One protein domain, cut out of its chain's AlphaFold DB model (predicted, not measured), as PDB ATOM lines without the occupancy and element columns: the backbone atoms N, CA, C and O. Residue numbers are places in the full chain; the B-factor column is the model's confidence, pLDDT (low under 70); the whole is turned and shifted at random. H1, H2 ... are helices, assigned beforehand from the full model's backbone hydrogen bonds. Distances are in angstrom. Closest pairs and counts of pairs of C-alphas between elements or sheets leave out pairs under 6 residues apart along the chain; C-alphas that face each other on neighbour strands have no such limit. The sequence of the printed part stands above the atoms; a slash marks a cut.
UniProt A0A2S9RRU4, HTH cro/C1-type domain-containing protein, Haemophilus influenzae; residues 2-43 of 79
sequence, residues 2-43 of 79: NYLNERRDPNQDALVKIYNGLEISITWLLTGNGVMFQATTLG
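AT A GLANCE: This is residues 2 to 43 of the 79 residues of the protein "HTH cro/C1-type domain-containing protein" of Haemophilus influenzae (UniProt A0A2S9RRU4). Two short helices, H1 and H2, form a loose L joined by a tight link at the corner, with residues 2 to 11 before H1 and a long stretch with no named element, residues 32 to 43, after H2. Residues 4 to 9 stick out at one end, and after H2 residues 32 to 43 fold back past the link and run out as a tail at the other. The printed part has 42 residues with two named helices, H1 then H2, and no named strand; the class is all helix, though only 17 of the 42 residues are in named elements. The whole is loose, with a radius of gyration of the C-alphas of 11.5 A, and elongated, spanning 38 by 20 by 16 A.

IN THESE COORDINATES: The printed part begins at Asn 2, and residues 3 to 5 are a helical run too short to bear a name. H1, residues 12 to 22, begins at C-alpha 12 at (239.029, 170.327, 234.140) and measures 15.2 A from first to last C-alpha. H2, residues 26 to 31, measures 8.4 A and ends at C-alpha 31 at (251.201, 179.831, 236.595).

HOW THE PARTS SIT: H1 and H2 are close but not clearly touching, with 2 pairs of C-alphas within 8 A. Their closest C-alphas, those of Tyr 19 and Ile 26, are 6.5 A apart. Their lines stand at a steep tilt of 69 degrees, only just short of about perpendicular, and they run opposite ways. In H1 and H2 every O i to N i+4 pair is within hydrogen-bond range.

THE WHOLE: The two C-alphas farthest apart, those of Arg 7 and Gly 43, are 38.6 A apart. The printed part has no cut. The link from H1 to H2, 3 residues, is tight. The mean pLDDT of the printed part is 83.7, and residues 39 to 43 are under 70.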
ATOM      1  N   ASN A   2     240.242 164.149 248.607       76.69
ATOM      2  CA  ASN A   2     240.141 165.595 248.391       76.69
ATOM      3  C   ASN A   2     241.424 166.132 247.731       76.69
ATOM      4  O   ASN A   2     242.472 165.493 247.796       76.69
ATOM      5  N   TYR A   3     241.328 167.304 247.105       82.69
ATOM      6  CA  TYR A   3     242.463 167.969 246.454       82.69
ATOM      7  C   TYR A   3     243.427 168.626 247.461       82.69
ATOM      8  O   TYR A   3     244.586 168.851 247.151       82.69
ATOM      9  N   LEU A   4     242.969 168.879 248.694       82.38
ATOM     10  CA  LEU A   4     243.734 169.587 249.733       82.38
ATOM     11  C   LEU A   4     244.886 168.777 250.336       82.38
ATOM     12  O   LEU A   4     245.774 169.351 250.947       82.38
ATOM     13  N   ASN A   5     244.860 167.453 250.197       86.50
ATOM     14  CA  ASN A   5     245.893 166.577 250.751       86.50
ATOM     15  C   ASN A   5     246.976 166.217 249.720       86.50
ATOM     16  O   ASN A   5     247.653 165.213 249.910       86.50
ATOM     17  N   GLU A   6     247.067 166.943 248.597       80.06
ATOM     18  CA  GLU A   6     248.061 166.738 247.520       80.06
ATOM     19  C   GLU A   6     248.044 165.335 246.880       80.06
ATOM     20  O   GLU A   6     248.890 164.974 246.071       80.06
ATOM     21  N   ARG A   7     247.040 164.512 247.202       83.12
ATOM     22  CA  ARG A   7     246.916 163.140 246.689       83.12
ATOM     23  C   ARG A   7     246.370 163.078 245.262       83.12
ATOM     24  O   ARG A   7     246.271 161.984 244.708       83.12
ATOM     25  N   ARG A   8     245.911 164.205 244.710       85.69
ATOM     26  CA  ARG A   8     245.257 164.282 243.401       85.69
ATOM     27  C   ARG A   8     245.278 165.705 242.857       85.69
ATOM     28  O   ARG A   8     244.866 166.620 243.566       85.69
ATOM     29  N   ASP A   9     245.597 165.837 241.575       87.12
ATOM     30  CA  ASP A   9     245.453 167.093 240.842       87.12
ATOM     31  C   ASP A   9     243.995 167.362 240.425       87.12
ATOM     32  O   ASP A   9     243.251 166.426 240.089       87.12
ATOM     33  N   PRO A  10     243.548 168.628 240.433       88.88
ATOM     34  CA  PRO A  10     242.226 168.995 239.948       88.88
ATOM     35  C   PRO A  10     242.090 168.705 238.449       88.88
ATOM     36  O   PRO A  10     242.943 169.059 237.639       88.88
ATOM     37  N   ASN A  11     240.980 168.070 238.068       91.00
ATOM     38  CA  ASN A  11     240.620 167.898 236.662       91.00
ATOM     39  C   ASN A  11     239.941 169.165 236.108       91.00
ATOM     40  O   ASN A  11     239.626 170.096 236.850       91.00
ATOM     41  N   GLN A  12     239.665 169.184 234.802       90.75
ATOM     42  CA  GLN A  12     239.029 170.327 234.140       90.75
ATOM     43  C   GLN A  12     237.710 170.753 234.808       90.75
ATOM     44  O   GLN A  12     237.490 171.942 235.005       90.75
ATOM     45  N   ASP A  13     236.856 169.804 235.200       92.19
ATOM     46  CA  ASP A  13     235.582 170.101 235.873       92.19
ATOM     47  C   ASP A  13     235.791 170.775 237.242       92.19
ATOM     48  O   ASP A  13     235.113 171.745 237.581       92.19
ATOM     49  N   ALA A  14     236.777 170.317 238.017       91.38
ATOM     50  CA  ALA A  14     237.152 170.948 239.277       91.38
ATOM     51  C   ALA A  14     237.691 172.372 239.065       91.38
ATOM     52  O   ALA A  14     237.322 173.276 239.813       91.38
ATOM     53  N   LEU A  15     238.508 172.591 238.029       91.88
ATOM     54  CA  LEU A  15     239.008 173.923 237.677       91.88
ATOM     55  C   LEU A  15     237.864 174.857 237.256       91.88
ATOM     56  O   LEU A  15     237.790 175.982 237.734       91.88
ATOM     57  N   VAL A  16     236.912 174.386 236.448       91.44
ATOM     58  CA  VAL A  16     235.726 175.174 236.063       91.44
ATOM     59  C   VAL A  16     234.874 175.541 237.282       91.44
ATOM     60  O   VAL A  16     234.375 176.661 237.373       91.44
ATOM     61  N   LYS A  17     234.736 174.638 238.260       92.06
ATOM     62  CA  LYS A  17     234.034 174.928 239.522       92.06
ATOM     63  C   LYS A  17     234.745 175.983 240.367       92.06
ATOM     64  O   LYS A  17     234.071 176.826 240.946       92.06
ATOM     65  N   ILE A  18     236.077 175.960 240.420       90.12
ATOM     66  CA  ILE A  18     236.873 176.994 241.101       90.12
ATOM     67  C   ILE A  18     236.688 178.346 240.408       90.12
ATOM     68  O   ILE A  18     236.409 179.340 241.072       90.12
ATOM     69  N   TYR A  19     236.778 178.362 239.079       89.81
ATOM     70  CA  TYR A  19     236.577 179.560 238.275       89.81
ATOM     71  C   TYR A  19     235.194 180.181 238.507       89.81
ATOM     72  O   TYR A  19     235.097 181.359 238.822       89.81
ATOM     73  N   ASN A  20     234.129 179.384 238.406       89.38
ATOM     74  CA  ASN A  20     232.757 179.887 238.521       89.38
ATOM     75  C   ASN A  20     232.335 180.178 239.970       89.38
ATOM     76  O   ASN A  20     231.504 181.047 240.195       89.38
ATOM     77  N   GLY A  21     232.833 179.410 240.944       89.38
ATOM     78  CA  GLY A  21     232.378 179.487 242.334       89.38
ATOM     79  C   GLY A  21     233.174 180.453 243.207       89.38
ATOM     80  O   GLY A  21     232.635 180.967 244.182       89.38
ATOM     81  N   LEU A  22     234.449 180.675 242.884       87.50
ATOM     82  CA  LEU A  22     235.341 181.561 243.640       87.50
ATOM     83  C   LEU A  22     235.810 182.764 242.814       87.50
ATOM     84  O   LEU A  22     236.577 183.573 243.326       87.50
ATOM     85  N   GLU A  23     235.393 182.857 241.546       88.19
ATOM     86  CA  GLU A  23     235.845 183.886 240.602       88.19
ATOM     87  C   GLU A  23     237.380 183.934 240.482       88.19
ATOM     88  O   GLU A  23     237.972 184.986 240.264       88.19
ATOM     89  N   ILE A  24     238.061 182.788 240.628       89.56
ATOM     90  CA  ILE A  24     239.528 182.704 240.558       89.56
ATOM     91  C   ILE A  24     239.977 182.378 239.130       89.56
ATOM     92  O   ILE A  24     239.532 181.412 238.508       89.56
ATOM     93  N   SER A  25     240.933 183.156 238.623       90.62
ATOM     94  CA  SER A  25     241.599 182.916 237.343       90.62
ATOM     95  C   SER A  25     242.400 181.613 237.365       90.62
ATOM     96  O   SER A  25     243.347 181.453 238.138       90.62
ATOM     97  N   ILE A  26     242.076 180.695 236.450       91.81
ATOM     98  CA  ILE A  26     242.811 179.429 236.304       91.81
ATOM     99  C   ILE A  26     244.239 179.665 235.806       91.81
ATOM    100  O   ILE A  26     245.158 178.978 236.243       91.81
ATOM    101  N   THR A  27     244.460 180.675 234.961       90.94
ATOM    102  CA  THR A  27     245.811 181.055 234.522       90.94
ATOM    103  C   THR A  27     246.675 181.461 235.711       90.94
ATOM    104  O   THR A  27     247.800 180.977 235.835       90.94
ATOM    105  N   TRP A  28     246.138 182.285 236.617       93.19
ATOM    106  CA  TRP A  28     246.845 182.670 237.836       93.19
ATOM    107  C   TRP A  28     247.085 181.461 238.743       93.19
ATOM    108  O   TRP A  28     248.204 181.261 239.202       93.19
ATOM    109  N   LEU A  29     246.078 180.602 238.928       90.06
ATOM    110  CA  LEU A  29     246.184 179.409 239.773       90.06
ATOM    111  C   LEU A  29     247.293 178.450 239.313       90.06
ATOM    112  O   LEU A  29     247.991 177.875 240.143       90.06
ATOM    113  N   LEU A  30     247.449 178.270 237.999       89.62
ATOM    114  CA  LEU A  30     248.405 177.315 237.434       89.62
ATOM    115  C   LEU A  30     249.807 177.899 237.230       89.62
ATOM    116  O   LEU A  30     250.778 177.149 237.237       89.62
ATOM    117  N   THR A  31     249.925 179.209 237.002       91.62
ATOM    118  CA  THR A  31     251.201 179.831 236.595       91.62
ATOM    119  C   THR A  31     251.732 180.868 237.580       91.62
ATOM    120  O   THR A  31     252.860 181.323 237.425       91.62
ATOM    121  N   GLY A  32     250.926 181.286 238.558       88.81
ATOM    122  CA  GLY A  32     251.209 182.427 239.433       88.81
ATOM    123  C   GLY A  32     251.141 183.789 238.733       88.81
ATOM    124  O   GLY A  32     251.328 184.814 239.384       88.81
ATOM    125  N   ASN A  33     250.863 183.824 237.426       87.62
ATOM    126  CA  ASN A  33     250.909 185.040 236.621       87.62
ATOM    127  C   ASN A  33     249.509 185.597 236.340       87.62
ATOM    128  O   ASN A  33     248.562 184.860 236.063       87.62
ATOM    129  N   GLY A  34     249.401 186.926 236.331       85.56
ATOM    130  CA  GLY A  34     248.160 187.645 236.043       85.56
ATOM    131  C   GLY A  34     247.351 187.991 237.293       85.56
ATOM    132  O   GLY A  34     247.883 188.052 238.399       85.56
ATOM    133  N   VAL A  35     246.060 188.264 237.108       85.75
ATOM    134  CA  VAL A  35     245.157 188.676 238.192       85.75
ATOM    135  C   VAL A  35     244.504 187.441 238.818       85.75
ATOM    136  O   VAL A  35     243.966 186.602 238.095       85.75
ATOM    137  N   MET A  36     244.560 187.339 240.151       85.94
ATOM    138  CA  MET A  36     244.022 186.209 240.923       85.94
ATOM    139  C   MET A  36     242.498 186.114 240.821       85.94
ATOM    140  O   MET A  36     241.979 185.063 240.456       85.94
ATOM    141  N   PHE A  37     241.791 187.201 241.119       84.50
ATOM    142  CA  PHE A  37     240.335 187.257 241.035       84.50
ATOM    143  C   PHE A  37     239.907 187.879 239.711       84.50
ATOM    144  O   PHE A  37     240.463 188.890 239.276       84.50
ATOM    145  N   GLN A  38     238.902 187.293 239.070       70.06
ATOM    146  CA  GLN A  38     238.163 187.973 238.023       70.06
ATOM    147  C   GLN A  38     237.454 189.130 238.691       70.06
ATOM    148  O   GLN A  38     236.589 188.939 239.533       70.06
ATOM    149  N   ALA A  39     237.936 190.333 238.421       60.81
ATOM    150  CA  ALA A  39     237.549 191.490 239.184       60.81
ATOM    151  C   ALA A  39     236.060 191.795 238.965       60.81
ATOM    152  O   ALA A  39     235.698 192.543 238.060       60.81
ATOM    153  N   THR A  40     235.204 191.323 239.867       56.25
ATOM    154  CA  THR A  40     234.012 192.074 240.249       56.25
ATOM    155  C   THR A  40     234.478 193.172 241.204       56.25
ATOM    156  O   THR A  40     234.142 193.203 242.386       56.25
ATOM    157  N   THR A  41     235.345 194.067 240.719       52.19
ATOM    158  CA  THR A  41     235.674 195.309 241.421       52.19
ATOM    159  C   THR A  41     234.421 196.173 241.398       52.19
ATOM    160  O   THR A  41     234.234 197.013 240.524       52.19
ATOM    161  N   LEU A  42     233.538 195.940 242.368       49.47
ATOM    162  CA  LEU A  42     232.434 196.834 242.720       49.47
ATOM    163  C   LEU A  42     232.928 198.223 243.175       49.47
ATOM    164  O   LEU A  42     232.128 199.138 243.319       49.47
ATOM    165  N   GLY A  43     234.237 198.413 243.349       51.81
ATOM    166  CA  GLY A  43     234.894 199.716 243.389       51.81
ATOM    167  C   GLY A  43     236.101 199.668 242.462       51.81
ATOM    168  O   GLY A  43     236.869 198.714 242.541       51.81
TER     169      GLY A  43